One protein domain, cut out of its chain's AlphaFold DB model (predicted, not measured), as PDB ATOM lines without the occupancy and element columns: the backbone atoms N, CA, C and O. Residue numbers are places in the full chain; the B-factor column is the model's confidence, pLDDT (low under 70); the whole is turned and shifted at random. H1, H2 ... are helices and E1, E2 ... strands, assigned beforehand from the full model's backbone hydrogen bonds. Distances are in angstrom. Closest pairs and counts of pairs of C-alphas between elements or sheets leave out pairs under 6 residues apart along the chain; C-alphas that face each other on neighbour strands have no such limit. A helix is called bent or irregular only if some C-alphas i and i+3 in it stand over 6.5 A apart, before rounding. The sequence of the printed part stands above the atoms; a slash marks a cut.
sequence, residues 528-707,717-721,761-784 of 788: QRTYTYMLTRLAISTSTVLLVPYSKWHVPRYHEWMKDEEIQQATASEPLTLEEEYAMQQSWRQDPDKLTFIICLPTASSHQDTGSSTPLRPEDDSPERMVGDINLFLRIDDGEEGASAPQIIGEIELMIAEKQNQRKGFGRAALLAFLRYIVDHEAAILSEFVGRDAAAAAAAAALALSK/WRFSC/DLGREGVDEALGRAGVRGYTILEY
ATOM      1  N   GLN A 528      33.767 -42.606 -44.916       37.75
ATOM      2  CA  GLN A 528      34.459 -41.330 -44.595       37.75
ATOM      3  C   GLN A 528      35.074 -40.591 -45.793       37.75
ATOM      4  O   GLN A 528      35.029 -39.364 -45.839       37.75
ATOM      5  N   ARG A 529      35.587 -41.306 -46.808       34.62
ATOM      6  CA  ARG A 529      35.955 -40.684 -48.102       34.62
ATOM      7  C   ARG A 529      34.730 -40.281 -48.921       34.62
ATOM      8  O   ARG A 529      34.854 -39.548 -49.897       34.62
ATOM      9  N   THR A 530      33.558 -40.752 -48.517       40.38
ATOM     10  CA  THR A 530      32.339 -40.667 -49.302       40.38
ATOM     11  C   THR A 530      31.496 -39.459 -48.935       40.38
ATOM     12  O   THR A 530      30.916 -38.894 -49.843       40.38
ATOM     13  N   TYR A 531      31.467 -38.965 -47.694       45.91
ATOM     14  CA  TYR A 531      30.598 -37.821 -47.369       45.91
ATOM     15  C   TYR A 531      31.074 -36.486 -47.968       45.91
ATOM     16  O   TYR A 531      30.303 -35.871 -48.707       45.91
ATOM     17  N   THR A 532      32.360 -36.131 -47.824       43.72
ATOM     18  CA  THR A 532      32.952 -34.938 -48.472       43.72
ATOM     19  C   THR A 532      32.859 -35.001 -49.999       43.72
ATOM     20  O   THR A 532      32.699 -33.980 -50.663       43.72
ATOM     21  N   TYR A 533      32.955 -36.200 -50.587       48.22
ATOM     22  CA  TYR A 533      32.959 -36.405 -52.042       48.22
ATOM     23  C   TYR A 533      31.556 -36.652 -52.627       48.22
ATOM     24  O   TYR A 533      31.347 -36.399 -53.811       48.22
ATOM     25  N   MET A 534      30.590 -37.127 -51.832       53.47
ATOM     26  CA  MET A 534      29.193 -37.312 -52.239       53.47
ATOM     27  C   MET A 534      28.410 -36.020 -52.090       53.47
ATOM     28  O   MET A 534      27.858 -35.587 -53.087       53.47
ATOM     29  N   LEU A 535      28.376 -35.364 -50.921       61.25
ATOM     30  CA  LEU A 535      27.522 -34.176 -50.721       61.25
ATOM     31  C   LEU A 535      27.875 -33.039 -51.689       61.25
ATOM     32  O   LEU A 535      27.011 -32.305 -52.162       61.25
ATOM     33  N   THR A 536      29.150 -32.944 -52.051       64.06
ATOM     34  CA  THR A 536      29.654 -31.998 -53.042       64.06
ATOM     35  C   THR A 536      29.351 -32.418 -54.488       64.06
ATOM     36  O   THR A 536      29.449 -31.600 -55.393       64.06
ATOM     37  N   ARG A 537      28.924 -33.651 -54.755       77.44
ATOM     38  CA  ARG A 537      28.565 -34.157 -56.092       77.44
ATOM     39  C   ARG A 537      27.078 -34.444 -56.257       77.44
ATOM     40  O   ARG A 537      26.695 -35.061 -57.245       77.44
ATOM     41  N   LEU A 538      26.233 -34.008 -55.330       88.19
ATOM     42  CA  LEU A 538      24.788 -34.147 -55.457       88.19
ATOM     43  C   LEU A 538      24.174 -32.816 -55.876       88.19
ATOM     44  O   LEU A 538      24.421 -31.783 -55.266       88.19
ATOM     45  N   ALA A 539      23.357 -32.851 -56.918       89.81
ATOM     46  CA  ALA A 539      22.498 -31.756 -57.331       89.81
ATOM     47  C   ALA A 539      21.040 -32.094 -57.001       89.81
ATOM     48  O   ALA A 539      20.643 -33.260 -56.999       89.81
ATOM     49  N   ILE A 540      20.221 -31.077 -56.745       92.88
ATOM     50  CA  ILE A 540      18.808 -31.240 -56.397       92.88
ATOM     51  C   ILE A 540      17.970 -30.685 -57.539       92.88
ATOM     52  O   ILE A 540      17.973 -29.483 -57.790       92.88
ATOM     53  N   SER A 541      17.224 -31.548 -58.217       92.25
ATOM     54  CA  SER A 541      16.288 -31.138 -59.259       92.25
ATOM     55  C   SER A 541      14.860 -31.140 -58.731       92.25
ATOM     56  O   SER A 541      14.442 -32.044 -58.007       92.25
ATOM     57  N   THR A 542      14.105 -30.109 -59.097       91.62
ATOM     58  CA  THR A 542      12.669 -29.985 -58.838       91.62
ATOM     59  C   THR A 542      11.978 -29.410 -60.074       91.62
ATOM     60  O   THR A 542      12.620 -28.925 -61.005       91.62
ATOM     61  N   SER A 543      10.647 -29.362 -60.062       88.38
ATOM     62  CA  SER A 543       9.848 -28.717 -61.109       88.38
ATOM     63  C   SER A 543      10.079 -27.206 -61.246       88.38
ATOM     64  O   SER A 543       9.546 -26.600 -62.174       88.38
ATOM     65  N   THR A 544      10.788 -26.572 -60.306       90.31
ATOM     66  CA  THR A 544      10.873 -25.104 -60.200       90.31
ATOM     67  C   THR A 544      12.304 -24.580 -60.140       90.31
ATOM     68  O   THR A 544      12.548 -23.484 -60.630       90.31
ATOM     69  N   VAL A 545      13.240 -25.333 -59.564       94.06
ATOM     70  CA  VAL A 545      14.664 -24.978 -59.467       94.06
ATOM     71  C   VAL A 545      15.543 -26.214 -59.626       94.06
ATOM     72  O   VAL A 545      15.131 -27.322 -59.274       94.06
ATOM     73  N   LEU A 546      16.759 -25.992 -60.112       94.12
ATOM     74  CA  LEU A 546      17.879 -26.920 -60.025       94.12
ATOM     75  C   LEU A 546      18.903 -26.317 -59.053       94.12
ATOM     76  O   LEU A 546      19.310 -25.180 -59.251       94.12
ATOM     77  N   LEU A 547      19.309 -27.045 -58.019       94.81
ATOM     78  CA  LEU A 547      20.400 -26.647 -57.130       94.81
ATOM     79  C   LEU A 547      21.634 -27.460 -57.504       94.81
ATOM     80  O   LEU A 547      21.597 -28.688 -57.417       94.81
ATOM     81  N   VAL A 548      22.714 -26.795 -57.907       93.19
ATOM     82  CA  VAL A 548      23.994 -27.446 -58.213       93.19
ATOM     83  C   VAL A 548      25.082 -27.004 -57.239       93.19
ATOM     84  O   VAL A 548      25.088 -25.848 -56.821       93.19
ATOM     85  N   PRO A 549      26.027 -27.877 -56.875       92.06
ATOM     86  CA  PRO A 549      27.149 -27.495 -56.027       92.06
ATOM     87  C   PRO A 549      28.003 -26.362 -56.629       92.06
ATOM     88  O   PRO A 549      28.343 -26.391 -57.819       92.06
ATOM     89  N   TYR A 550      28.399 -25.376 -55.815       90.75
ATOM     90  CA  TYR A 550      29.232 -24.262 -56.290       90.75
ATOM     91  C   TYR A 550      30.600 -24.752 -56.793       90.75
ATOM     92  O   TYR A 550      31.238 -25.611 -56.182       90.75
ATOM     93  N   SER A 551      31.012 -24.259 -57.963       89.62
ATOM     94  CA  SER A 551      32.094 -24.824 -58.779       89.62
ATOM     95  C   SER A 551      32.779 -23.729 -59.593       89.62
ATOM     96  O   SER A 551      32.179 -22.691 -59.875       89.62
ATOM     97  N   LYS A 552      34.013 -23.990 -60.038       89.25
ATOM     98  CA  LYS A 552      34.891 -23.018 -60.711       89.25
ATOM     99  C   LYS A 552      34.244 -22.299 -61.905       89.25
ATOM    100  O   LYS A 552      34.451 -21.107 -62.099       89.25
ATOM    101  N   TRP A 553      33.444 -22.984 -62.720       88.31
ATOM    102  CA  TRP A 553      32.793 -22.367 -63.891       88.31
ATOM    103  C   TRP A 553      31.630 -21.425 -63.546       88.31
ATOM    104  O   TRP A 553      31.208 -20.666 -64.414       88.31
ATOM    105  N   HIS A 554      31.131 -21.435 -62.307       92.62
ATOM    106  CA  HIS A 554      30.116 -20.486 -61.839       92.62
ATOM    107  C   HIS A 554      30.727 -19.130 -61.443       92.62
ATOM    108  O   HIS A 554      30.038 -18.110 -61.510       92.62
ATOM    109  N   VAL A 555      32.018 -19.106 -61.081       92.19
ATOM    110  CA  VAL A 555      32.731 -17.924 -60.563       92.19
ATOM    111  C   VAL A 555      32.603 -16.695 -61.468       92.19
ATOM    112  O   VAL A 555      32.254 -15.642 -60.946       92.19
ATOM    113  N   PRO A 556      32.768 -16.770 -62.807       92.38
ATOM    114  CA  PRO A 556      32.653 -15.577 -63.648       92.38
ATOM    115  C   PRO A 556      31.288 -14.892 -63.539       92.38
ATOM    116  O   PRO A 556      31.205 -13.671 -63.491       92.38
ATOM    117  N   ARG A 557      30.203 -15.673 -63.476       92.75
ATOM    118  CA  ARG A 557      28.844 -15.132 -63.362       92.75
ATOM    119  C   ARG A 557      28.548 -14.624 -61.957       92.75
ATOM    120  O   ARG A 557      27.886 -13.600 -61.826       92.75
ATOM    121  N   TYR A 558      29.037 -15.332 -60.943       89.38
ATOM    122  CA  TYR A 558      28.921 -14.926 -59.546       89.38
ATOM    123  C   TYR A 558      29.643 -13.595 -59.297       89.38
ATOM    124  O   TYR A 558      29.050 -12.666 -58.762       89.38
ATOM    125  N   HIS A 559      30.865 -13.456 -59.815       90.75
ATOM    126  CA  HIS A 559      31.638 -12.217 -59.766       90.75
ATOM    127  C   HIS A 559      30.908 -11.046 -60.447       90.75
ATOM    128  O   HIS A 559      30.922  -9.933 -59.936       90.75
ATOM    129  N   GLU A 560      30.202 -11.275 -61.566       89.81
ATOM    130  CA  GLU A 560      29.353 -10.231 -62.163       89.81
ATOM    131  C   GLU A 560      28.185  -9.811 -61.253       89.81
ATOM    132  O   GLU A 560      27.836  -8.633 -61.231       89.81
ATOM    133  N   TRP A 561      27.586 -10.729 -60.486       90.50
ATOM    134  CA  TRP A 561      26.584 -10.358 -59.475       90.50
ATOM    135  C   TRP A 561      27.204  -9.548 -58.338       90.50
ATOM    136  O   TRP A 561      26.620  -8.552 -57.918       90.50
ATOM    137  N   MET A 562      28.411  -9.917 -57.909       87.19
ATOM    138  CA  MET A 562      29.154  -9.221 -56.859       87.19
ATOM    139  C   MET A 562      29.743  -7.879 -57.294       87.19
ATOM    140  O   MET A 562      30.414  -7.240 -56.500       87.19
ATOM    141  N   LYS A 563      29.463  -7.385 -58.506       86.75
ATOM    142  CA  LYS A 563      29.726  -5.985 -58.895       86.75
ATOM    143  C   LYS A 563      28.568  -5.037 -58.570       86.75
ATOM    144  O   LYS A 563      28.746  -3.824 -58.658       86.75
ATOM    145  N   ASP A 564      27.384  -5.559 -58.246       86.06
ATOM    146  CA  ASP A 564      26.216  -4.751 -57.888       86.06
ATOM    147  C   ASP A 564      26.258  -4.388 -56.392       86.06
ATOM    148  O   ASP A 564      26.180  -5.258 -55.523       86.06
ATOM    149  N   GLU A 565      26.357  -3.091 -56.089       83.12
ATOM    150  CA  GLU A 565      26.422  -2.563 -54.718       83.12
ATOM    151  C   GLU A 565      25.185  -2.935 -53.875       83.12
ATOM    152  O   GLU A 565      25.301  -3.148 -52.668       83.12
ATOM    153  N   GLU A 566      23.998  -3.063 -54.487       80.12
ATOM    154  CA  GLU A 566      22.774  -3.466 -53.776       80.12
ATOM    155  C   GLU A 566      22.848  -4.941 -53.354       80.12
ATOM    156  O   GLU A 566      22.348  -5.304 -52.288       80.12
ATOM    157  N   ILE A 567      23.500  -5.786 -54.162       80.56
ATOM    158  CA  ILE A 567      23.723  -7.205 -53.857       80.56
ATOM    159  C   ILE A 567      24.795  -7.356 -52.777       80.56
ATOM    160  O   ILE A 567      24.556  -8.068 -51.802       80.56
ATOM    161  N   GLN A 568      25.923  -6.654 -52.898       78.31
ATOM    162  CA  GLN A 568      26.979  -6.644 -51.877       78.31
ATOM    163  C   GLN A 568      26.432  -6.206 -50.517       78.31
ATOM    164  O   GLN A 568      26.639  -6.879 -49.511       78.31
ATOM    165  N   GLN A 569      25.653  -5.120 -50.488       74.81
ATOM    166  CA  GLN A 569      25.055  -4.628 -49.251       74.81
ATOM    167  C   GLN A 569      24.025  -5.612 -48.676       74.81
ATOM    168  O   GLN A 569      23.949  -5.778 -47.461       74.81
ATOM    169  N   ALA A 570      23.230  -6.269 -49.527       71.00
ATOM    170  CA  ALA A 570      22.230  -7.242 -49.088       71.00
ATOM    171  C   ALA A 570      22.833  -8.573 -48.603       71.00
ATOM    172  O   ALA A 570      22.176  -9.275 -47.836       71.00
ATOM    173  N   THR A 571      24.043  -8.910 -49.053       71.88
ATOM    174  CA  THR A 571      24.792 -10.128 -48.692       71.88
ATOM    175  C   THR A 571      25.945  -9.856 -47.724       71.88
ATOM    176  O   THR A 571      26.697 -10.769 -47.415       71.88
ATOM    177  N   ALA A 572      26.107  -8.607 -47.266       71.69
ATOM    178  CA  ALA A 572      27.225  -8.157 -46.435       71.69
ATOM    179  C   ALA A 572      28.619  -8.556 -46.983       71.69
ATOM    180  O   ALA A 572      29.525  -8.862 -46.211       71.69
ATOM    181  N   SER A 573      28.785  -8.543 -48.311       73.75
ATOM    182  CA  SER A 573      30.018  -8.952 -49.005       73.75
ATOM    183  C   SER A 573      30.889  -7.754 -49.405       73.75
ATOM    184  O   SER A 573      30.370  -6.707 -49.795       73.75
ATOM    185  N   GLU A 574      32.213  -7.916 -49.346       76.56
ATOM    186  CA  GLU A 574      33.190  -6.938 -49.852       76.56
ATOM    187  C   GLU A 574      33.547  -7.219 -51.326       76.56
ATOM    188  O   GLU A 574      33.506  -8.373 -51.758       76.56
ATOM    189  N   PRO A 575      33.900  -6.195 -52.126       79.31
ATOM    190  CA  PRO A 575      34.313  -6.397 -53.512       79.31
ATOM    191  C   PRO A 575      35.656  -7.135 -53.593       79.31
ATOM    192  O   PRO A 575      36.668  -6.640 -53.097       79.31
ATOM    193  N   LEU A 576      35.673  -8.270 -54.292       85.75
ATOM    194  CA  LEU A 576      36.872  -9.070 -54.554       85.75
ATOM    195  C   LEU A 576      37.290  -9.000 -56.029       85.75
ATOM    196  O   LEU A 576      36.469  -8.786 -56.927       85.75
ATOM    197  N   THR A 577      38.579  -9.204 -56.293       86.56
ATOM    198  CA  THR A 577      39.090  -9.467 -57.645       86.56
ATOM    199  C   THR A 577      38.637 -10.842 -58.145       86.56
ATOM    200  O   THR A 577      38.246 -11.714 -57.370       86.56
ATOM    201  N   LEU A 578      38.688 -11.071 -59.463       85.38
ATOM    202  CA  LEU A 578      38.271 -12.353 -60.035       85.38
ATOM    203  C   LEU A 578      39.158 -13.512 -59.543       85.38
ATOM    204  O   LEU A 578      38.659 -14.614 -59.319       85.38
ATOM    205  N   GLU A 579      40.460 -13.280 -59.359       84.44
ATOM    206  CA  GLU A 579      41.384 -14.261 -58.786       84.44
ATOM    207  C   GLU A 579      41.045 -14.595 -57.323       84.44
ATOM    208  O   GLU A 579      41.057 -15.769 -56.943       84.44
ATOM    209  N   GLU A 580      40.691 -13.593 -56.516       85.88
ATOM    210  CA  GLU A 580      40.259 -13.785 -55.125       85.88
ATOM    211  C   GLU A 580      38.933 -14.553 -55.036       85.88
ATOM    212  O   GLU A 580      38.799 -15.435 -54.191       85.88
ATOM    213  N   GLU A 581      37.988 -14.313 -55.949       85.62
ATOM    214  CA  GLU A 581      36.735 -15.078 -56.051       85.62
ATOM    215  C   GLU A 581      36.986 -16.564 -56.353       85.62
ATOM    216  O   GLU A 581      36.331 -17.446 -55.791       85.62
ATOM    217  N   TYR A 582      37.976 -16.877 -57.199       84.06
ATOM    218  CA  TYR A 582      38.393 -18.262 -57.439       84.06
ATOM    219  C   TYR A 582      38.985 -18.914 -56.186       84.06
ATOM    220  O   TYR A 582      38.666 -20.069 -55.891       84.06
ATOM    221  N   ALA A 583      39.823 -18.186 -55.444       81.06
ATOM    222  CA  ALA A 583      40.403 -18.673 -54.197       81.06
ATOM    223  C   ALA A 583      39.327 -18.880 -53.116       81.06
ATOM    224  O   ALA A 583      39.293 -19.927 -52.466       81.06
ATOM    225  N   MET A 584      38.394 -17.934 -52.976       83.00
ATOM    226  CA  MET A 584      37.276 -18.015 -52.036       83.00
ATOM    227  C   MET A 584      36.344 -19.179 -52.376       83.00
ATOM    228  O   MET A 584      35.997 -19.965 -51.496       83.00
ATOM    229  N   GLN A 585      35.999 -19.357 -53.656       88.56
ATOM    230  CA  GLN A 585      35.207 -20.498 -54.112       88.56
ATOM    231  C   GLN A 585      35.872 -21.825 -53.739       88.56
ATOM    232  O   GLN A 585      35.185 -22.742 -53.286       88.56
ATOM    233  N   GLN A 586      37.189 -21.944 -53.929       82.00
ATOM    234  CA  GLN A 586      37.937 -23.144 -53.562       82.00
ATOM    235  C   GLN A 586      37.937 -23.375 -52.047       82.00
ATOM    236  O   GLN A 586      37.729 -24.509 -51.621       82.00
ATOM    237  N   SER A 587      38.106 -22.315 -51.251       80.88
ATOM    238  CA  SER A 587      38.029 -22.366 -49.786       80.88
ATOM    239  C   SER A 587      36.662 -22.871 -49.320       80.88
ATOM    240  O   SER A 587      36.575 -23.912 -48.681       80.88
ATOM    241  N   TRP A 588      35.574 -22.222 -49.744       80.44
ATOM    242  CA  TRP A 588      34.204 -22.581 -49.343       80.44
ATOM    243  C   TRP A 588      33.807 -23.988 -49.779       80.44
ATOM    244  O   TRP A 588      32.908 -24.604 -49.216       80.44
ATOM    245  N   ARG A 589      34.468 -24.501 -50.817       78.69
ATOM    246  CA  ARG A 589      34.241 -25.849 -51.318       78.69
ATOM    247  C   ARG A 589      34.888 -26.933 -50.459       78.69
ATOM    248  O   ARG A 589      34.471 -28.088 -50.547       78.69
ATOM    249  N   GLN A 590      35.936 -26.581 -49.725       75.00
ATOM    250  CA  GLN A 590      36.730 -27.489 -48.901       75.00
ATOM    251  C   GLN A 590      36.418 -27.338 -47.405       75.00
ATOM    252  O   GLN A 590      36.697 -28.266 -46.641       75.00
ATOM    253  N   ASP A 591      35.819 -26.209 -47.023       78.94
ATOM    254  CA  ASP A 591      35.386 -25.866 -45.671       78.94
ATOM    255  C   ASP A 591      34.270 -26.820 -45.177       78.94
ATOM    256  O   ASP A 591      33.192 -26.874 -45.772       78.94
ATOM    257  N   PRO A 592      34.501 -27.601 -44.103       77.56
ATOM    258  CA  PRO A 592      33.554 -28.608 -43.604       77.56
ATOM    259  C   PRO A 592      32.353 -28.015 -42.853       77.56
ATOM    260  O   PRO A 592      31.375 -28.711 -42.586       77.56
ATOM    261  N   ASP A 593      32.432 -26.740 -42.489       83.88
ATOM    262  CA  ASP A 593      31.387 -25.954 -41.842       83.88
ATOM    263  C   ASP A 593      30.509 -25.203 -42.853       83.88
ATOM    264  O   ASP A 593      29.606 -24.468 -42.451       83.88
ATOM    265  N   LYS A 594      30.740 -25.393 -44.162       88.19
ATOM    266  CA  LYS A 594      30.043 -24.679 -45.236       88.19
ATOM    267  C   LYS A 594      29.481 -25.622 -46.288       88.19
ATOM    268  O   LYS A 594      30.107 -26.588 -46.713       88.19
ATOM    269  N   LEU A 595      28.286 -25.303 -46.774       90.25
ATOM    270  CA  LEU A 595      27.670 -25.990 -47.904       90.25
ATOM    271  C   LEU A 595      26.979 -24.980 -48.822       90.25
ATOM    272  O   LEU A 595      25.961 -24.401 -48.455       90.25
ATOM    273  N   THR A 596      27.513 -24.821 -50.034       91.56
ATOM    274  CA  THR A 596      27.098 -23.785 -50.997       91.56
ATOM    275  C   THR A 596      26.539 -24.399 -52.279       91.56
ATOM    276  O   THR A 596      27.209 -25.184 -52.964       91.56
ATOM    277  N   PHE A 597      25.317 -24.001 -52.638       94.44
ATOM    278  CA  PHE A 597      24.646 -24.381 -53.878       94.44
ATOM    279  C   PHE A 597      24.306 -23.159 -54.726       94.44
ATOM    280  O   PHE A 597      23.752 -22.182 -54.235       94.44
ATOM    281  N   ILE A 598      24.536 -23.260 -56.031       95.06
ATOM    282  CA  ILE A 598      24.014 -22.327 -57.022       95.06
ATOM    283  C   ILE A 598      22.603 -22.754 -57.417       95.06
ATOM    284  O   ILE A 598      22.339 -23.913 -57.741       95.06
ATOM    285  N   ILE A 599      21.688 -21.790 -57.408       96.19
ATOM    286  CA  ILE A 599      20.311 -21.937 -57.858       96.19
ATOM    287  C   ILE A 599      20.275 -21.656 -59.361       96.19
ATOM    288  O   ILE A 599      20.645 -20.572 -59.815       96.19
ATOM    289  N   CYS A 600      19.765 -22.609 -60.128       94.69
ATOM    290  CA  CYS A 600      19.573 -22.544 -61.572       94.69
ATOM    291  C   CYS A 600      18.095 -22.743 -61.947       94.69
ATOM    292  O   CYS A 600      17.286 -23.288 -61.187       94.69
ATOM    293  N   LEU A 601      17.732 -22.322 -63.161       92.38
ATOM    294  CA  LEU A 601      16.429 -22.622 -63.764       92.38
ATOM    295  C   LEU A 601      16.215 -24.143 -63.916       92.38
ATOM    296  O   LEU A 601      17.164 -24.851 -64.259       92.38
ATOM    297  N   PRO A 602      14.978 -24.653 -63.758       89.31
ATOM    298  CA  PRO A 602      14.696 -26.090 -63.757       89.31
ATOM    299  C   PRO A 602      15.096 -26.746 -65.085       89.31
ATOM    300  O   PRO A 602      14.952 -26.155 -66.156       89.31
ATOM    301  N   THR A 603      15.619 -27.973 -65.027       83.25
ATOM    302  CA  THR A 603      16.074 -28.733 -66.207       83.25
ATOM    303  C   THR A 603      14.951 -28.904 -67.232       83.25
ATOM    304  O   THR A 603      13.811 -29.141 -66.847       83.25
ATOM    305  N   ALA A 604      15.252 -28.884 -68.535       67.38
ATOM    306  CA  ALA A 604      14.230 -29.025 -69.588       67.38
ATOM    307  C   ALA A 604      13.403 -30.332 -69.488       67.38
ATOM    308  O   ALA A 604      12.269 -30.393 -69.962       67.38
ATOM    309  N   SER A 605      13.952 -31.359 -68.832       57.94
ATOM    310  CA  SER A 605      13.329 -32.662 -68.580       57.94
ATOM    311  C   SER A 605      12.238 -32.649 -67.498       57.94
ATOM    312  O   SER A 605      11.454 -33.590 -67.425       57.94
ATOM    313  N   SER A 606      12.137 -31.603 -66.664       53.22
ATOM    314  CA  SER A 606      11.234 -31.567 -65.495       53.22
ATOM    315  C   SER A 606       9.743 -31.427 -65.842       53.22
ATOM    316  O   SER A 606       8.903 -31.348 -64.946       53.22
ATOM    317  N   HIS A 607       9.404 -31.368 -67.135       48.97
ATOM    318  CA  HIS A 607       8.033 -31.284 -67.646       48.97
ATOM    319  C   HIS A 607       7.450 -32.629 -68.120       48.97
ATOM    320  O   HIS A 607       6.294 -32.654 -68.544       48.97
ATOM    321  N   GLN A 608       8.202 -33.737 -68.057       47.09
ATOM    322  CA  GLN A 608       7.708 -35.070 -68.426       47.09
ATOM    323  C   GLN A 608       7.623 -35.981 -67.188       47.09
ATOM    324  O   GLN A 608       8.637 -36.301 -66.580       47.09
ATOM    325  N   ASP A 609       6.404 -36.404 -66.831       45.31
ATOM    326  CA  ASP A 609       6.053 -37.336 -65.736       45.31
ATOM    327  C   ASP A 609       6.506 -38.796 -66.016       45.31
ATOM    328  O   ASP A 609       5.776 -39.762 -65.795       45.31
ATOM    329  N   THR A 610       7.710 -38.998 -66.554       43.91
ATOM    330  CA  THR A 610       8.292 -40.328 -66.773       43.91
ATOM    331  C   THR A 610       9.470 -40.503 -65.821       43.91
ATOM    332  O   THR A 610      10.448 -39.769 -65.886       43.91
ATOM    333  N   GLY A 611       9.369 -41.456 -64.890       45.75
ATOM    334  CA  GLY A 611      10.320 -41.698 -63.790       45.75
ATOM    335  C   GLY A 611      11.710 -42.214 -64.196       45.75
ATOM    336  O   GLY A 611      12.220 -43.141 -63.578       45.75
ATOM    337  N   SER A 612      12.317 -41.640 -65.235       45.28
ATOM    338  CA  SER A 612      13.683 -41.899 -65.686       45.28
ATOM    339  C   SER A 612      14.526 -40.643 -65.467       45.28
ATOM    340  O   SER A 612      14.368 -39.656 -66.184       45.28
ATOM    341  N   SER A 613      15.444 -40.674 -64.499       55.41
ATOM    342  CA  SER A 613      16.391 -39.586 -64.236       55.41
ATOM    343  C   SER A 613      17.354 -39.412 -65.418       55.41
ATOM    344  O   SER A 613      18.265 -40.219 -65.608       55.41
ATOM    345  N   THR A 614      17.163 -38.374 -66.234       61.69
ATOM    346  CA  THR A 614      18.152 -37.989 -67.249       61.69
ATOM    347  C   THR A 614      19.367 -37.340 -66.575       61.69
ATOM    348  O   THR A 614      19.158 -36.490 -65.706       61.69
ATOM    349  N   PRO A 615      20.609 -37.676 -66.969       72.44
ATOM    350  CA  PRO A 615      21.813 -37.032 -66.441       72.44
ATOM    351  C   PRO A 615      21.799 -35.515 -66.665       72.44
ATOM    352  O   PRO A 615      21.298 -35.048 -67.691       72.44
ATOM    353  N   LEU A 616      22.377 -34.756 -65.729       82.06
ATOM    354  CA  LEU A 616      22.571 -33.314 -65.887       82.06
ATOM    355  C   LEU A 616      23.531 -33.026 -67.039       82.06
ATOM    356  O   LEU A 616      24.572 -33.676 -67.163       82.06
ATOM    357  N   ARG A 617      23.192 -32.038 -67.868       82.56
ATOM    358  CA  ARG A 617      24.057 -31.591 -68.960       82.56
ATOM    359  C   ARG A 617      24.754 -30.281 -68.585       82.56
ATOM    360  O   ARG A 617      24.186 -29.501 -67.824       82.56
ATOM    361  N   PRO A 618      25.935 -29.986 -69.156       80.75
ATOM    362  CA  PRO A 618      26.645 -28.723 -68.918       80.75
ATOM    363  C   PRO A 618      25.856 -27.454 -69.272       80.75
ATOM    364  O   PRO A 618      26.254 -26.359 -68.887       80.75
ATOM    365  N   GLU A 619      24.774 -27.571 -70.050       85.06
ATOM    366  CA  GLU A 619      23.901 -26.443 -70.393       85.06
ATOM    367  C   GLU A 619      22.826 -26.166 -69.332       85.06
ATOM    368  O   GLU A 619      22.106 -25.177 -69.444       85.06
ATOM    369  N   ASP A 620      22.644 -27.049 -68.345       86.75
ATOM    370  CA  ASP A 620      21.609 -26.894 -67.318       86.75
ATOM    371  C   ASP A 620      22.052 -25.969 -66.166       86.75
ATOM    372  O   ASP A 620      21.194 -25.367 -65.519       86.75
ATOM    373  N   ASP A 621      23.365 -25.771 -65.986       90.12
ATOM    374  CA  ASP A 621      23.999 -24.853 -65.026       90.12
ATOM    375  C   ASP A 621      24.797 -23.717 -65.698       90.12
ATOM    376  O   ASP A 621      25.681 -23.109 -65.093       90.12
ATOM    377  N   SER A 622      24.492 -23.414 -66.965       89.50
ATOM    378  CA  SER A 622      25.180 -22.348 -67.695       89.50
ATOM    379  C   SER A 622      24.960 -20.966 -67.045       89.50
ATOM    380  O   SER A 622      23.929 -20.744 -66.396       89.50
ATOM    381  N   PRO A 623      25.880 -19.999 -67.238       88.75
ATOM    382  CA  PRO A 623      25.790 -18.654 -66.654       88.75
ATOM    383  C   PRO A 623      24.448 -17.930 -66.858       88.75
ATOM    384  O   PRO A 623      24.009 -17.162 -66.001       88.75
ATOM    385  N   GLU A 624      23.773 -18.174 -67.983       88.38
ATOM    386  CA  GLU A 624      22.484 -17.564 -68.335       88.38
ATOM    387  C   GLU A 624      21.311 -18.163 -67.551       88.38
ATOM    388  O   GLU A 624      20.232 -17.574 -67.484       88.38
ATOM    389  N   ARG A 625      21.508 -19.352 -66.975       92.25
ATOM    390  CA  ARG A 625      20.498 -20.095 -66.218       92.25
ATOM    391  C   ARG A 625      20.676 -19.992 -64.713       92.25
ATOM    392  O   ARG A 625      19.767 -20.399 -63.990       92.25
ATOM    393  N   MET A 626      21.810 -19.473 -64.247       94.06
ATOM    394  CA  MET A 626      22.056 -19.159 -62.842       94.06
ATOM    395  C   MET A 626      21.129 -18.020 -62.388       94.06
ATOM    396  O   MET A 626      21.000 -17.004 -63.072       94.06
ATOM    397  N   VAL A 627      20.472 -18.184 -61.238       93.50
ATOM    398  CA  VAL A 627      19.504 -17.213 -60.693       93.50
ATOM    399  C   VAL A 627      19.832 -16.726 -59.278       93.50
ATOM    400  O   VAL A 627      19.292 -15.699 -58.865       93.50
ATOM    401  N   GLY A 628      20.689 -17.432 -58.541       93.88
ATOM    402  CA  GLY A 628      21.139 -17.064 -57.196       93.88
ATOM    403  C   GLY A 628      21.942 -18.184 -56.535       93.88
ATOM    404  O   GLY A 628      22.358 -19.113 -57.226       93.88
ATOM    405  N   ASP A 629      22.113 -18.129 -55.220       94.94
ATOM    406  CA  ASP A 629      22.761 -19.159 -54.402       94.94
ATOM    407  C   ASP A 629      22.031 -19.363 -53.064       94.94
ATOM    408  O   ASP A 629      21.193 -18.562 -52.636       94.94
ATOM    409  N   ILE A 630      22.308 -20.501 -52.437       94.88
ATOM    410  CA  ILE A 630      21.839 -20.847 -51.101       94.88
ATOM    411  C   ILE A 630      22.960 -21.561 -50.344       94.88
ATOM    412  O   ILE A 630      23.547 -22.523 -50.850       94.88
ATOM    413  N   ASN A 631      23.238 -21.078 -49.137       93.62
ATOM    414  CA  ASN A 631      24.366 -21.485 -48.309       93.62
ATOM    415  C   ASN A 631      23.882 -21.995 -46.954       93.62
ATOM    416  O   ASN A 631      22.849 -21.557 -46.443       93.62
ATOM    417  N   LEU A 632      24.642 -22.919 -46.377       93.50
ATOM    418  CA  LEU A 632      24.524 -23.355 -44.992       93.50
ATOM    419  C   LEU A 632      25.883 -23.181 -44.317       93.50
ATOM    420  O   LEU A 632      26.866 -23.738 -44.797       93.50
ATOM    421  N   PHE A 633      25.901 -22.465 -43.199       91.25
ATOM    422  CA  PHE A 633      27.048 -22.304 -42.312       91.25
ATOM    423  C   PHE A 633      26.766 -23.017 -40.995       91.25
ATOM    424  O   PHE A 633      25.692 -22.854 -40.418       91.25
ATOM    425  N   LEU A 634      27.696 -23.823 -40.504       89.19
ATOM    426  CA  LEU A 634      27.546 -24.533 -39.243       89.19
ATOM    427  C   LEU A 634      28.298 -23.794 -38.140       89.19
ATOM    428  O   LEU A 634      29.452 -23.418 -38.302       89.19
ATOM    429  N   ARG A 635      27.635 -23.592 -37.000       86.88
ATOM    430  CA  ARG A 635      28.234 -22.982 -35.810       86.88
ATOM    431  C   ARG A 635      27.800 -23.702 -34.542       86.88
ATOM    432  O   ARG A 635      26.755 -24.359 -34.510       86.88
ATOM    433  N   ILE A 636      28.586 -23.531 -33.490       82.62
ATOM    434  CA  ILE A 636      28.293 -24.048 -32.155       82.62
ATOM    435  C   ILE A 636      27.764 -22.889 -31.313       82.62
ATOM    436  O   ILE A 636      28.331 -21.800 -31.317       82.62
ATOM    437  N   ASP A 637      26.642 -23.113 -30.642       78.75
ATOM    438  CA  ASP A 637      26.045 -22.197 -29.674       78.75
ATOM    439  C   ASP A 637      26.196 -22.816 -28.280       78.75
ATOM    440  O   ASP A 637      25.549 -23.821 -27.970       78.75
ATOM    441  N   ASP A 638      27.073 -22.243 -27.457       63.09
ATOM    442  CA  ASP A 638      27.385 -22.730 -26.104       63.09
ATOM    443  C   ASP A 638      26.307 -22.364 -25.060       63.09
ATOM    444  O   ASP A 638      26.398 -22.754 -23.894       63.09
ATOM    445  N   GLY A 639      25.247 -21.655 -25.474       56.47
ATOM    446  CA  GLY A 639      24.162 -21.203 -24.605       56.47
ATOM    447  C   GLY A 639      24.547 -20.040 -23.679       56.47
ATOM    448  O   GLY A 639      25.714 -19.705 -23.489       56.47
ATOM    449  N   GLU A 640      23.545 -19.388 -23.082       44.91
ATOM    450  CA  GLU A 640      23.775 -18.289 -22.134       44.91
ATOM    451  C   GLU A 640      24.394 -18.812 -20.818       44.91
ATOM    452  O   GLU A 640      23.860 -19.716 -20.171       44.91
ATOM    453  N   GLU A 641      25.531 -18.227 -20.421       44.34
ATOM    454  CA  GLU A 641      26.182 -18.388 -19.107       44.34
ATOM    455  C   GLU A 641      26.494 -19.839 -18.666       44.34
ATOM    456  O   GLU A 641      26.416 -20.168 -17.482       44.34
ATOM    457  N   GLY A 642      26.871 -20.732 -19.592       48.25
ATOM    458  CA  GLY A 642      27.419 -22.060 -19.257       48.25
ATOM    459  C   GLY A 642      26.445 -23.016 -18.549       48.25
ATOM    460  O   GLY A 642      26.864 -24.023 -17.978       48.25
ATOM    461  N   ALA A 643      25.145 -22.710 -18.567       47.22
ATOM    462  CA  ALA A 643      24.102 -23.512 -17.926       47.22
ATOM    463  C   ALA A 643      23.456 -24.552 -18.865       47.22
ATOM    464  O   ALA A 643      22.697 -25.406 -18.399       47.22
ATOM    465  N   SER A 644      23.730 -24.492 -20.172       55.97
ATOM    466  CA  SER A 644      23.141 -25.371 -21.193       55.97
ATOM    467  C   SER A 644      24.220 -26.136 -21.959       55.97
ATOM    468  O   SER A 644      25.330 -25.646 -22.125       55.97
ATOM    469  N   ALA A 645      23.903 -27.350 -22.416       60.12
ATOM    470  CA  ALA A 645      24.813 -28.114 -23.267       60.12
ATOM    471  C   ALA A 645      24.994 -27.407 -24.625       60.12
ATOM    472  O   ALA A 645      24.002 -26.871 -25.134       60.12
ATOM    473  N   PRO A 646      26.202 -27.442 -25.219       67.19
ATOM    474  CA  PRO A 646      26.475 -26.791 -26.495       67.19
ATOM    475  C   PRO A 646      25.593 -27.376 -27.601       67.19
ATOM    476  O   PRO A 646      25.235 -28.552 -27.563       67.19
ATOM    477  N   GLN A 647      25.200 -26.561 -28.577       79.19
ATOM    478  CA  GLN A 647      24.248 -26.934 -29.623       79.19
ATOM    479  C   GLN A 647      24.791 -26.608 -31.010       79.19
ATOM    480  O   GLN A 647      25.284 -25.512 -31.244       79.19
ATOM    481  N   ILE A 648      24.637 -27.532 -31.961       84.81
ATOM    482  CA  ILE A 648      24.992 -27.267 -33.359       84.81
ATOM    483  C   ILE A 648      23.815 -26.571 -34.047       84.81
ATOM    484  O   ILE A 648      22.696 -27.103 -34.086       84.81
ATOM    485  N   ILE A 649      24.074 -25.386 -34.596       88.19
ATOM    486  CA  ILE A 649      23.113 -24.564 -35.333       88.19
ATOM    487  C   ILE A 649      23.586 -24.427 -36.779       88.19
ATOM    488  O   ILE A 649      24.736 -24.078 -37.030       88.19
ATOM    489  N   GLY A 650      22.682 -24.668 -37.731       92.25
ATOM    490  CA  GLY A 650      22.918 -24.380 -39.146       92.25
ATOM    491  C   GLY A 650      22.320 -23.028 -39.540       92.25
ATOM    492  O   GLY A 650      21.111 -22.851 -39.458       92.25
ATOM    493  N   GLU A 651      23.131 -22.062 -39.944       93.75
ATOM    494  CA  GLU A 651      22.727 -20.748 -40.452       93.75
ATOM    495  C   GLU A 651      22.554 -20.798 -41.973       93.75
ATOM    496  O   GLU A 651      23.473 -21.167 -42.695       93.75
ATOM    497  N   ILE A 652      21.355 -20.481 -42.465       94.56
ATOM    498  CA  ILE A 652      21.027 -20.497 -43.894       94.56
ATOM    499  C   ILE A 652      21.096 -19.085 -44.450       94.56
ATOM    500  O   ILE A 652      20.419 -18.192 -43.944       94.56
ATOM    501  N   GLU A 653      21.785 -18.926 -45.573       92.50
ATOM    502  CA  GLU A 653      21.747 -17.708 -46.380       92.50
ATOM    503  C   GLU A 653      21.184 -18.008 -47.766       92.50
ATOM    504  O   GLU A 653      21.451 -19.056 -48.347       92.50
ATOM    505  N   LEU A 654      20.356 -17.109 -48.295       92.81
ATOM    506  CA  LEU A 654      19.681 -17.284 -49.580       92.81
ATOM    507  C   LEU A 654      19.684 -15.966 -50.348       92.81
ATOM    508  O   LEU A 654      19.123 -14.975 -49.878       92.81
ATOM    509  N   MET A 655      20.176 -16.000 -51.583       90.50
ATOM    510  CA  MET A 655      20.121 -14.874 -52.508       90.50
ATOM    511  C   MET A 655      19.427 -15.274 -53.814       90.50
ATOM    512  O   MET A 655      19.644 -16.343 -54.374       90.50
ATOM    513  N   ILE A 656      18.613 -14.362 -54.353       91.88
ATOM    514  CA  ILE A 656      18.170 -14.385 -55.755       91.88
ATOM    515  C   ILE A 656      18.692 -13.106 -56.405       91.88
ATOM    516  O   ILE A 656      18.110 -12.033 -56.209       91.88
ATOM    517  N   ALA A 657      19.798 -13.239 -57.141       86.00
ATOM    518  CA  ALA A 657      20.637 -12.125 -57.572       86.00
ATOM    519  C   ALA A 657      19.877 -11.149 -58.480       86.00
ATOM    520  O   ALA A 657      19.771  -9.956 -58.206       86.00
ATOM    521  N   GLU A 658      19.252 -11.650 -59.546       83.50
ATOM    522  CA  GLU A 658      18.630 -10.768 -60.532       83.50
ATOM    523  C   GLU A 658      17.186 -10.390 -60.177       83.50
ATOM    524  O   GLU A 658      16.307 -11.248 -60.025       83.50
ATOM    525  N   LYS A 659      16.879  -9.085 -60.185       82.81
ATOM    526  CA  LYS A 659      15.529  -8.543 -59.918       82.81
ATOM    527  C   LYS A 659      14.437  -9.155 -60.800       82.81
ATOM    528  O   LYS A 659      13.313  -9.351 -60.339       82.81
ATOM    529  N   GLN A 660      14.758  -9.505 -62.048       84.25
ATOM    530  CA  GLN A 660      13.820 -10.147 -62.977       84.25
ATOM    531  C   GLN A 660      13.389 -11.557 -62.548       84.25
ATOM    532  O   GLN A 660      12.341 -12.035 -62.989       84.25
ATOM    533  N   ASN A 661      14.170 -12.226 -61.698       84.62
ATOM    534  CA  ASN A 661      13.895 -13.571 -61.195       84.62
ATOM    535  C   ASN A 661      13.268 -13.557 -59.792       84.62
ATOM    536  O   ASN A 661      12.689 -14.549 -59.346       84.62
ATOM    537  N   GLN A 662      13.266 -12.409 -59.117       85.19
ATOM    538  CA  GLN A 662      12.585 -12.240 -57.840       85.19
ATOM    539  C   GLN A 662      11.055 -12.317 -57.992       85.19
ATOM    540  O   GLN A 662      10.477 -12.001 -59.032       85.19
ATOM    541  N   ARG A 663      10.370 -12.740 -56.921       82.56
ATOM    542  CA  ARG A 663       8.899 -12.915 -56.853       82.56
ATOM    543  C   ARG A 663       8.294 -13.932 -57.834       82.56
ATOM    544  O   ARG A 663       7.077 -13.984 -57.972       82.56
ATOM    545  N   LYS A 664       9.113 -14.782 -58.456       85.88
ATOM    546  CA  LYS A 664       8.661 -15.908 -59.295       85.88
ATOM    547  C   LYS A 664       8.572 -17.246 -58.550       85.88
ATOM    548  O   LYS A 664       8.287 -18.268 -59.156       85.88
ATOM    549  N   GLY A 665       8.822 -17.248 -57.239       87.69
ATOM    550  CA  GLY A 665       8.779 -18.452 -56.401       87.69
ATOM    551  C   GLY A 665      10.108 -19.208 -56.276       87.69
ATOM    552  O   GLY A 665      10.180 -20.118 -55.456       87.69
ATOM    553  N   PHE A 666      11.169 -18.803 -56.989       91.62
ATOM    554  CA  PHE A 666      12.477 -19.474 -56.947       91.62
ATOM    555  C   PHE A 666      13.088 -19.540 -55.543       91.62
ATOM    556  O   PHE A 666      13.470 -20.622 -55.120       91.62
ATOM    557  N   GLY A 667      13.096 -18.438 -54.782       91.94
ATOM    558  CA  GLY A 667      13.643 -18.443 -53.416       91.94
ATOM    559  C   GLY A 667      12.915 -19.410 -52.475       91.94
ATOM    560  O   GLY A 667      13.547 -20.143 -51.724       91.94
ATOM    561  N   ARG A 668      11.578 -19.494 -52.570       93.81
ATOM    562  CA  ARG A 668      10.788 -20.451 -51.776       93.81
ATOM    563  C   ARG A 668      11.057 -21.894 -52.186       93.81
ATOM    564  O   ARG A 668      11.165 -22.756 -51.319       93.81
ATOM    565  N   ALA A 669      11.151 -22.151 -53.488       93.38
ATOM    566  CA  ALA A 669      11.439 -23.481 -54.003       93.38
ATOM    567  C   ALA A 669      12.854 -23.944 -53.631       93.38
ATOM    568  O   ALA A 669      13.003 -25.064 -53.151       93.38
ATOM    569  N   ALA A 670      13.857 -23.073 -53.775       95.31
ATOM    570  CA  ALA A 670      15.238 -23.334 -53.382       95.31
ATOM    571  C   ALA A 670      15.348 -23.620 -51.883       95.31
ATOM    572  O   ALA A 670      15.888 -24.655 -51.510       95.31
ATOM    573  N   LEU A 671      14.746 -22.780 -51.035       94.94
ATOM    574  CA  LEU A 671      14.755 -22.977 -49.586       94.94
ATOM    575  C   LEU A 671      14.122 -24.312 -49.183       94.94
ATOM    576  O   LEU A 671      14.709 -25.059 -48.414       94.94
ATOM    577  N   LEU A 672      12.948 -24.657 -49.718       94.06
ATOM    578  CA  LEU A 672      12.286 -25.920 -49.378       94.06
ATOM    579  C   LEU A 672      13.043 -27.149 -49.901       94.06
ATOM    580  O   LEU A 672      13.134 -28.150 -49.193       94.06
ATOM    581  N   ALA A 673      13.603 -27.076 -51.112       93.94
ATOM    582  CA  ALA A 673      14.428 -28.142 -51.674       93.94
ATOM    583  C   ALA A 673      15.740 -28.324 -50.888       93.94
ATOM    584  O   ALA A 673      16.177 -29.450 -50.656       93.94
ATOM    585  N   PHE A 674      16.339 -27.232 -50.421       94.75
ATOM    586  CA  PHE A 674      17.551 -27.265 -49.613       94.75
ATOM    587  C   PHE A 674      17.284 -27.770 -48.193       94.75
ATOM    588  O   PHE A 674      17.989 -28.654 -47.726       94.75
ATOM    589  N   LEU A 675      16.200 -27.330 -47.543       93.62
ATOM    590  CA  LEU A 675      15.757 -27.889 -46.258       93.62
ATOM    591  C   LEU A 675      15.514 -29.397 -46.360       93.62
ATOM    592  O   LEU A 675      15.890 -30.149 -45.465       93.62
ATOM    593  N   ARG A 676      14.915 -29.848 -47.467       93.06
ATOM    594  CA  ARG A 676      14.694 -31.269 -47.733       93.06
ATOM    595  C   ARG A 676      16.006 -32.046 -47.808       93.06
ATOM    596  O   ARG A 676      16.119 -33.102 -47.193       93.06
ATOM    597  N   TYR A 677      16.986 -31.484 -48.512       92.19
ATOM    598  CA  TYR A 677      18.326 -32.043 -48.624       92.19
ATOM    599  C   TYR A 677      19.056 -32.096 -47.280       92.19
ATOM    600  O   TYR A 677      19.604 -33.143 -46.948       92.19
ATOM    601  N   ILE A 678      19.011 -31.012 -46.496       91.75
ATOM    602  CA  ILE A 678      19.608 -30.948 -45.155       91.75
ATOM    603  C   ILE A 678      19.022 -32.044 -44.266       91.75
ATOM    604  O   ILE A 678      19.775 -32.744 -43.608       91.75
ATOM    605  N   VAL A 679      17.700 -32.233 -44.277       89.75
ATOM    606  CA  VAL A 679      17.042 -33.272 -43.469       89.75
ATOM    607  C   VAL A 679      17.408 -34.683 -43.940       89.75
ATOM    608  O   VAL A 679      17.661 -35.553 -43.112       89.75
ATOM    609  N   ASP A 680      17.463 -34.930 -45.251       87.62
ATOM    610  CA  ASP A 680      17.816 -36.255 -45.781       87.62
ATOM    611  C   ASP A 680      19.307 -36.605 -45.570       87.62
ATOM    612  O   ASP A 680      19.648 -37.787 -45.508       87.62
ATOM    613  N   HIS A 681      20.183 -35.605 -45.404       88.12
ATOM    614  CA  HIS A 681      21.634 -35.782 -45.236       88.12
ATOM    615  C   HIS A 681      22.168 -35.243 -43.902       88.12
ATOM    616  O   HIS A 681      23.374 -35.051 -43.760       88.12
ATOM    617  N   GLU A 682      21.298 -35.026 -42.914       85.94
ATOM    618  CA  GLU A 682      21.634 -34.382 -41.636       85.94
ATOM    619  C   GLU A 682      22.834 -35.058 -40.962       85.94
ATOM    620  O   GLU A 682      23.814 -34.404 -40.609       85.94
ATOM    621  N   ALA A 683      22.795 -36.387 -40.866       82.31
ATOM    622  CA  ALA A 683      23.864 -37.167 -40.256       82.31
ATOM    623  C   ALA A 683      25.202 -37.028 -41.001       82.31
ATOM    624  O   ALA A 683      26.250 -36.990 -40.363       82.31
ATOM    625  N   ALA A 684      25.172 -36.942 -42.334       81.94
ATOM    626  CA  ALA A 684      26.368 -36.802 -43.158       81.94
ATOM    627  C   ALA A 684      26.997 -35.411 -43.002       81.94
ATOM    628  O   ALA A 684      28.195 -35.316 -42.752       81.94
ATOM    629  N   ILE A 685      26.176 -34.356 -43.082       85.38
ATOM    630  CA  ILE A 685      26.608 -32.960 -42.928       85.38
ATOM    631  C   ILE A 685      27.238 -32.756 -41.544       85.38
ATOM    632  O   ILE A 685      28.342 -32.232 -41.422       85.38
ATOM    633  N   LEU A 686      26.568 -33.225 -40.489       83.50
ATOM    634  CA  LEU A 686      27.055 -33.063 -39.119       83.50
ATOM    635  C   LEU A 686      28.280 -33.926 -38.822       83.50
ATOM    636  O   LEU A 686      29.179 -33.481 -38.116       83.50
ATOM    637  N   SER A 687      28.341 -35.149 -39.358       78.38
ATOM    638  CA  SER A 687      29.516 -36.004 -39.186       78.38
ATOM    639  C   SER A 687      30.757 -35.425 -39.865       78.38
ATOM    640  O   SER A 687      31.860 -35.651 -39.373       78.38
ATOM    641  N   GLU A 688      30.598 -34.720 -40.986       77.94
ATOM    642  CA  GLU A 688      31.701 -34.040 -41.665       77.94
ATOM    643  C   GLU A 688      32.199 -32.834 -40.864       77.94
ATOM    644  O   GLU A 688      33.400 -32.731 -40.613       77.94
ATOM    645  N   PHE A 689      31.279 -31.990 -40.394       79.62
ATOM    646  CA  PHE A 689      31.602 -30.831 -39.564       79.62
ATOM    647  C   PHE A 689      32.314 -31.235 -38.264       79.62
ATOM    648  O   PHE A 689      33.425 -30.789 -38.000       79.62
ATOM    649  N   VAL A 690      31.743 -32.175 -37.502       76.56
ATOM    650  CA  VAL A 690      32.333 -32.675 -36.243       76.56
ATOM    651  C   VAL A 690      33.659 -33.407 -36.478       76.56
ATOM    652  O   VAL A 690      34.546 -33.363 -35.634       76.56
ATOM    653  N   GLY A 691      33.815 -34.092 -37.614       69.38
ATOM    654  CA  GLY A 691      35.028 -34.849 -37.925       69.38
ATOM    655  C   GLY A 691      36.234 -33.992 -38.319       69.38
ATOM    656  O   GLY A 691      37.346 -34.515 -38.364       69.38
ATOM    657  N   ARG A 692      36.032 -32.709 -38.641       68.19
ATOM    658  CA  ARG A 692      37.095 -31.807 -39.114       68.19
ATOM    659  C   ARG A 692      37.229 -30.513 -38.314       68.19
ATOM    660  O   ARG A 692      38.271 -29.874 -38.427       68.19
ATOM    661  N   ASP A 693      36.236 -30.158 -37.502       69.81
ATOM    662  CA  ASP A 693      36.287 -29.008 -36.600       69.81
ATOM    663  C   ASP A 693      36.506 -29.454 -35.143       69.81
ATOM    664  O   ASP A 693      35.712 -30.196 -34.557       69.81
ATOM    665  N   ALA A 694      37.618 -29.014 -34.550       64.06
ATOM    666  CA  ALA A 694      38.039 -29.436 -33.214       64.06
ATOM    667  C   ALA A 694      37.111 -28.917 -32.098       64.06
ATOM    668  O   ALA A 694      36.893 -29.620 -31.107       64.06
ATOM    669  N   ALA A 695      36.531 -27.723 -32.261       63.72
ATOM    670  CA  ALA A 695      35.566 -27.177 -31.310       63.72
ATOM    671  C   ALA A 695      34.237 -27.947 -31.393       63.72
ATOM    672  O   ALA A 695      33.642 -28.272 -30.365       63.72
ATOM    673  N   ALA A 696      33.813 -28.332 -32.600       63.28
ATOM    674  CA  ALA A 696      32.615 -29.136 -32.834       63.28
ATOM    675  C   ALA A 696      32.765 -30.549 -32.274       63.28
ATOM    676  O   ALA A 696      31.824 -31.065 -31.668       63.28
ATOM    677  N   ALA A 697      33.949 -31.151 -32.404       67.06
ATOM    678  CA  ALA A 697      34.289 -32.418 -31.764       67.06
ATOM    679  C   ALA A 697      34.192 -32.338 -30.232       67.06
ATOM    680  O   ALA A 697      33.582 -33.209 -29.604       67.06
ATOM    681  N   ALA A 698      34.723 -31.271 -29.628       64.88
ATOM    682  CA  ALA A 698      34.660 -31.049 -28.184       64.88
ATOM    683  C   ALA A 698      33.220 -30.816 -27.685       64.88
ATOM    684  O   ALA A 698      32.783 -31.438 -26.712       64.88
ATOM    685  N   ALA A 699      32.447 -29.983 -28.386       62.66
ATOM    686  CA  ALA A 699      31.038 -29.730 -28.089       62.66
ATOM    687  C   ALA A 699      30.175 -30.997 -28.232       62.66
ATOM    688  O   ALA A 699      29.333 -31.295 -27.378       62.66
ATOM    689  N   ALA A 700      30.416 -31.793 -29.279       61.91
ATOM    690  CA  ALA A 700      29.748 -33.072 -29.503       61.91
ATOM    691  C   ALA A 700      30.065 -34.093 -28.396       61.91
ATOM    692  O   ALA A 700      29.160 -34.792 -27.925       61.91
ATOM    693  N   ALA A 701      31.315 -34.143 -27.926       63.06
ATOM    694  CA  ALA A 701      31.717 -34.979 -26.796       63.06
ATOM    695  C   ALA A 701      31.028 -34.550 -25.484       63.06
ATOM    696  O   ALA A 701      30.514 -35.397 -24.748       63.06
ATOM    697  N   ALA A 702      30.926 -33.241 -25.222       61.03
ATOM    698  CA  ALA A 702      30.218 -32.699 -24.059       61.03
ATOM    699  C   ALA A 702      28.709 -33.028 -24.075       61.03
ATOM    700  O   ALA A 702      28.137 -33.422 -23.053       61.03
ATOM    701  N   LEU A 703      28.063 -32.952 -25.244       56.62
ATOM    702  CA  LEU A 703      26.669 -33.369 -25.440       56.62
ATOM    703  C   LEU A 703      26.456 -34.868 -25.176       56.62
ATOM    704  O   LEU A 703      25.468 -35.234 -24.529       56.62
ATOM    705  N   ALA A 704      27.365 -35.729 -25.648       57.56
ATOM    706  CA  ALA A 704      27.290 -37.180 -25.457       57.56
ATOM    707  C   ALA A 704      27.384 -37.586 -23.975       57.56
ATOM    708  O   ALA A 704      26.682 -38.497 -23.541       57.56
ATOM    709  N   LEU A 705      28.179 -36.863 -23.180       49.34
ATOM    710  CA  LEU A 705      28.304 -37.067 -21.732       49.34
ATOM    711  C   LEU A 705      27.036 -36.663 -20.956       49.34
ATOM    712  O   LEU A 705      26.720 -37.267 -19.932       49.34
ATOM    713  N   SER A 706      26.284 -35.667 -21.444       52.25
ATOM    714  CA  SER A 706      25.062 -35.174 -20.785       52.25
ATOM    715  C   SER A 706      23.850 -36.113 -20.928       52.25
ATOM    716  O   SER A 706      22.984 -36.158 -20.050       52.25
ATOM    717  N   LYS A 707      23.788 -36.905 -22.008       48.09
ATOM    718  CA  LYS A 707      22.760 -37.934 -22.221       48.09
ATOM    719  C   LYS A 707      23.276 -39.270 -21.694       48.09
ATOM    720  O   LYS A 707      23.821 -40.072 -22.444       48.09
ATOM    721  N   TRP A 717      24.046 -37.660 -34.944       67.00
ATOM    722  CA  TRP A 717      24.055 -36.224 -34.645       67.00
ATOM    723  C   TRP A 717      22.849 -35.504 -35.274       67.00
ATOM    724  O   TRP A 717      22.412 -35.885 -36.361       67.00
ATOM    725  N   ARG A 718      22.314 -34.472 -34.605       78.94
ATOM    726  CA  ARG A 718      21.199 -33.654 -35.118       78.94
ATOM    727  C   ARG A 718      21.430 -32.165 -34.907       78.94
ATOM    728  O   ARG A 718      22.025 -31.775 -33.902       78.94
ATOM    729  N   PHE A 719      20.902 -31.352 -35.815       84.12
ATOM    730  CA  PHE A 719      20.830 -29.909 -35.634       84.12
ATOM    731  C   PHE A 719      19.877 -29.593 -34.482       84.12
ATOM    732  O   PHE A 719      18.787 -30.161 -34.385       84.12
ATOM    733  N   SER A 720      20.260 -28.649 -33.623       86.00
ATOM    734  CA  SER A 720      19.326 -28.104 -32.633       86.00
ATOM    735  C   SER A 720      18.255 -27.257 -33.320       86.00
ATOM    736  O   SER A 720      17.056 -27.377 -33.056       86.00
ATOM    737  N   CYS A 721      18.690 -26.413 -34.255       89.38
ATOM    738  CA  CYS A 721      17.809 -25.652 -35.121       89.38
ATOM    739  C   CYS A 721      18.544 -25.198 -36.385       89.38
ATOM    740  O   CYS A 721      19.776 -25.202 -36.449       89.38
ATOM    741  N   ASP A 761      11.657 -27.465 -35.783       82.19
ATOM    742  CA  ASP A 761      11.017 -28.632 -36.392       82.19
ATOM    743  C   ASP A 761      11.652 -28.960 -37.752       82.19
ATOM    744  O   ASP A 761      11.366 -28.320 -38.777       82.19
ATOM    745  N   LEU A 762      12.528 -29.964 -37.731       81.88
ATOM    746  CA  LEU A 762      13.278 -30.483 -38.876       81.88
ATOM    747  C   LEU A 762      12.721 -31.827 -39.384       81.88
ATOM    748  O   LEU A 762      13.427 -32.606 -40.017       81.88
ATOM    749  N   GLY A 763      11.442 -32.123 -39.125       82.25
ATOM    750  CA  GLY A 763      10.806 -33.347 -39.610       82.25
ATOM    751  C   GLY A 763      10.682 -33.412 -41.141       82.25
ATOM    752  O   GLY A 763      10.127 -32.510 -41.775       82.25
ATOM    753  N   ARG A 764      11.119 -34.535 -41.730       85.12
ATOM    754  CA  ARG A 764      10.989 -34.866 -43.168       85.12
ATOM    755  C   ARG A 764       9.561 -34.677 -43.697       85.12
ATOM    756  O   ARG A 764       9.378 -34.036 -44.727       85.12
ATOM    757  N   GLU A 765       8.554 -35.141 -42.959       85.31
ATOM    758  CA  GLU A 765       7.135 -35.022 -43.342       85.31
ATOM    759  C   GLU A 765       6.660 -33.562 -43.440       85.31
ATOM    760  O   GLU A 765       5.967 -33.194 -44.389       85.31
ATOM    761  N   GLY A 766       7.079 -32.701 -42.506       84.62
ATOM    762  CA  GLY A 766       6.701 -31.286 -42.505       84.62
ATOM    763  C   GLY A 766       7.323 -30.504 -43.666       84.62
ATOM    764  O   GLY A 766       6.703 -29.584 -44.209       84.62
ATOM    765  N   VAL A 767       8.538 -30.880 -44.086       87.12
ATOM    766  CA  VAL A 767       9.183 -30.311 -45.281       87.12
ATOM    767  C   VAL A 767       8.494 -30.796 -46.561       87.12
ATOM    768  O   VAL A 767       8.227 -29.975 -47.439       87.12
ATOM    769  N   ASP A 768       8.130 -32.079 -46.654       87.19
ATOM    770  CA  ASP A 768       7.384 -32.627 -47.798       87.19
ATOM    771  C   ASP A 768       6.003 -31.969 -47.964       87.19
ATOM    772  O   ASP A 768       5.619 -31.586 -49.073       87.19
ATOM    773  N   GLU A 769       5.263 -31.756 -46.870       87.19
ATOM    774  CA  GLU A 769       3.979 -31.047 -46.912       87.19
ATOM    775  C   GLU A 769       4.162 -29.587 -47.365       87.19
ATOM    776  O   GLU A 769       3.350 -29.040 -48.120       87.19
ATOM    777  N   ALA A 770       5.240 -28.928 -46.929       87.31
ATOM    778  CA  ALA A 770       5.564 -27.570 -47.352       87.31
ATOM    779  C   ALA A 770       5.948 -27.495 -48.843       87.31
ATOM    780  O   ALA A 770       5.486 -26.579 -49.527       87.31
ATOM    781  N   LEU A 771       6.714 -28.466 -49.360       86.75
ATOM    782  CA  LEU A 771       7.006 -28.624 -50.793       86.75
ATOM    783  C   LEU A 771       5.714 -28.799 -51.604       86.75
ATOM    784  O   LEU A 771       5.496 -28.074 -52.579       86.75
ATOM    785  N   GLY A 772       4.818 -29.680 -51.149       86.06
ATOM    786  CA  GLY A 772       3.513 -29.915 -51.771       86.06
ATOM    787  C   GLY A 772       2.634 -28.661 -51.806       86.06
ATOM    788  O   GLY A 772       2.124 -28.293 -52.865       86.06
ATOM    789  N   ARG A 773       2.515 -27.941 -50.680       87.75
ATOM    790  CA  ARG A 773       1.764 -26.670 -50.594       87.75
ATOM    791  C   ARG A 773       2.362 -25.560 -51.456       87.75
ATOM    792  O   ARG A 773       1.622 -24.714 -51.953       87.75
ATOM    793  N   ALA A 774       3.682 -25.550 -51.635       85.94
ATOM    794  CA  ALA A 774       4.373 -24.603 -52.506       85.94
ATOM    795  C   ALA A 774       4.313 -24.990 -53.997       85.94
ATOM    796  O   ALA A 774       4.776 -24.217 -54.835       85.94
ATOM    797  N   GLY A 775       3.750 -26.156 -54.340       86.12
ATOM    798  CA  GLY A 775       3.663 -26.649 -55.716       86.12
ATOM    799  C   GLY A 775       5.000 -27.111 -56.308       86.12
ATOM    800  O   GLY A 775       5.097 -27.266 -57.526       86.12
ATOM    801  N   VAL A 776       6.014 -27.335 -55.468       88.44
ATOM    802  CA  VAL A 776       7.347 -27.803 -55.870       88.44
ATOM    803  C   VAL A 776       7.307 -29.328 -55.945       88.44
ATOM    804  O   VAL A 776       7.235 -30.010 -54.926       88.44
ATOM    805  N   ARG A 777       7.289 -29.872 -57.163       87.06
ATOM    806  CA  ARG A 777       7.145 -31.310 -57.441       87.06
ATOM    807  C   ARG A 777       8.449 -31.902 -57.972       87.06
ATOM    808  O   ARG A 777       9.350 -31.170 -58.371       87.06
ATOM    809  N   GLY A 778       8.539 -33.231 -57.993       82.81
ATOM    810  CA  GLY A 778       9.639 -33.942 -58.652       82.81
ATOM    811  C   GLY A 778      11.001 -33.801 -57.971       82.81
ATOM    812  O   GLY A 778      12.008 -33.874 -58.667       82.81
ATOM    813  N   TYR A 779      11.041 -33.592 -56.646       89.38
ATOM    814  CA  TYR A 779      12.292 -33.578 -55.881       89.38
ATOM    815  C   TYR A 779      13.093 -34.852 -56.161       89.38
ATOM    816  O   TYR A 779      12.650 -35.953 -55.834       89.38
ATOM    817  N   THR A 780      14.253 -34.689 -56.789       87.25
ATOM    818  CA  THR A 780      15.153 -35.780 -57.156       87.25
ATOM    819  C   THR A 780      16.585 -35.335 -56.925       87.25
ATOM    820  O   THR A 780      16.962 -34.222 -57.288       87.25
ATOM    821  N   ILE A 781      17.388 -36.225 -56.355       87.56
ATOM    822  CA  ILE A 781      18.825 -36.031 -56.215       87.56
ATOM    823  C   ILE A 781      19.502 -36.626 -57.451       87.56
ATOM    824  O   ILE A 781      19.225 -37.764 -57.829       87.56
ATOM    825  N   LEU A 782      20.365 -35.846 -58.090       86.56
ATOM    826  CA  LEU A 782      21.100 -36.214 -59.297       86.56
ATOM    827  C   LEU A 782      22.601 -36.168 -59.018       86.56
ATOM    828  O   LEU A 782      23.070 -35.311 -58.273       86.56
ATOM    829  N   GLU A 783      23.363 -37.055 -59.653       83.25
ATOM    830  CA  GLU A 783      24.821 -36.967 -59.624       83.25
ATOM    831  C   GLU A 783      25.299 -35.793 -60.494       83.25
ATOM    832  O   GLU A 783      24.901 -35.629 -61.651       83.25
ATOM    833  N   TYR A 784      26.176 -34.976 -59.928       81.88
ATOM    834  CA  TYR A 784      26.811 -33.832 -60.556       81.88
ATOM    835  C   TYR A 784      28.238 -34.217 -60.974       81.88
ATOM    836  O   TYR A 784      29.206 -34.057 -60.233       81.88
TER     837      TYR A 784
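Overview. This is residues 528 to 707, 717 to 721 and 761 to 784 of the 788 residues of an uncharacterized protein of Aspergillus terreus (UniProt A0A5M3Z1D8). A strongly twisted sheet of six strands curls round one helix, H6, which H9 covers on the side away from the sheet. The long hairpin of E4 and E5 makes the longest strands and reaches out past the other four, with H7 and H8 packed on its far half; H2, H3 and H4 lie on the side of the sheet away from H6. The printed part has 209 residues, with nine named helices and six named strands in the order H1 E1 E2 H2 H3 H4 E3 H5 E4 E5 H6 H7 H8 H9 E6. The sheet's order is E5 E4 E3 E2 E1 E6, antiparallel throughout, and the class is mixed, helices and strands. The whole is compact, with a radius of gyration of the C-alphas of 17.9 A and spans of 50 by 43 by 34 A.

Along the chain. H1 is residues 528 to 535, and C-alpha 528 stands at (34.459, -41.330, -44.595). Strands E1, residues 538 to 541, and E2, residues 546 to 549, follow. Next come three helices: H2, residues 552 to 561, H3, residues 565 to 571, and H4, residues 578 to 590, 18.9 A long. E3 is residues 594 to 600, 19.5 A long, and H5 is residues 604 to 607. E4, residues 626 to 637, runs 33.5 A from C-alpha 626 at (22.056, -19.159, -62.842), and E5, residues 647 to 656, runs 29.6 A. H6 is residues 666 to 680, 20.9 A long, H7 residues 682 to 692, 15.9 A, and H8 residues 694 to 706, 18.9 A. H9 is residues 764 to 773, 14.4 A, and E6, residues 780 to 783, ends with C-alpha 783 at (24.821, -36.967, -59.624). H2 and H5 are only just irregular: C-alphas 553 and 556 are 6.8 A apart, and C-alphas 604 and 607 are 6.9 A apart.

Arrangement. E4 and E5 are a hairpin, with N 633 and O 651 2.8 A apart. E3 is the antiparallel neighbour of E4, with N 597 and O 630 2.9 A apart, and of E2, with N 548 and O 598 2.9 A apart. E1 and E2 are a hairpin, with N 540 and O 547 2.8 A apart; edge strand E6 pairs with E1, N 539 and O 782 being 2.8 A apart. H6, H7 and H8 on one face of the sheet make two layers, a sheet with helices on one face. The sheet curls round H6; the closest C-alphas of E5 and H6 are those of Ile 656 and Gly 667, 6.5 A. H6 and H9 touch at Leu 672 and Leu 771, C-alphas 6.1 A apart, at a shallow tilt of 20 degrees, opposite ways. H8 is over E5, along the strands at 24 degrees on the local plane, and H7 and H8 touch only at the corner, closest at the C-alphas of Val 690 and Ala 697, 4.9 A. H1 touches H7, C-alphas 531 and 684 being 6.1 A apart. H2 is over E4, across the strands at 81 degrees on the local plane, and touches H4 at C-alphas 555 and 582, 6.5 A. H3 and H4 only graze the sheet; H5 is not on it. Every O i to N i+4 pair is within hydrogen-bond range in H3, H4, H6, H7, H8 and H9; H1 has 2 of 4, H2 has 4 of 6, and H5 is too short for one.

Size, cuts and confidence. The two C-alphas farthest apart, those of Thr 610 and Glu 641, are 55.4 A apart. Residues 708 to 716 and 722 to 760 are not printed; the C-alpha gaps across these cuts are 12.6 A and 7.5 A. The link from H5 to E4, 18 residues, is long. The mean pLDDT of the printed part is 79.7, with 47 residues under 70: residues 528 to 536, 604 to 614, 638 to 646, 691 to 707 and 717.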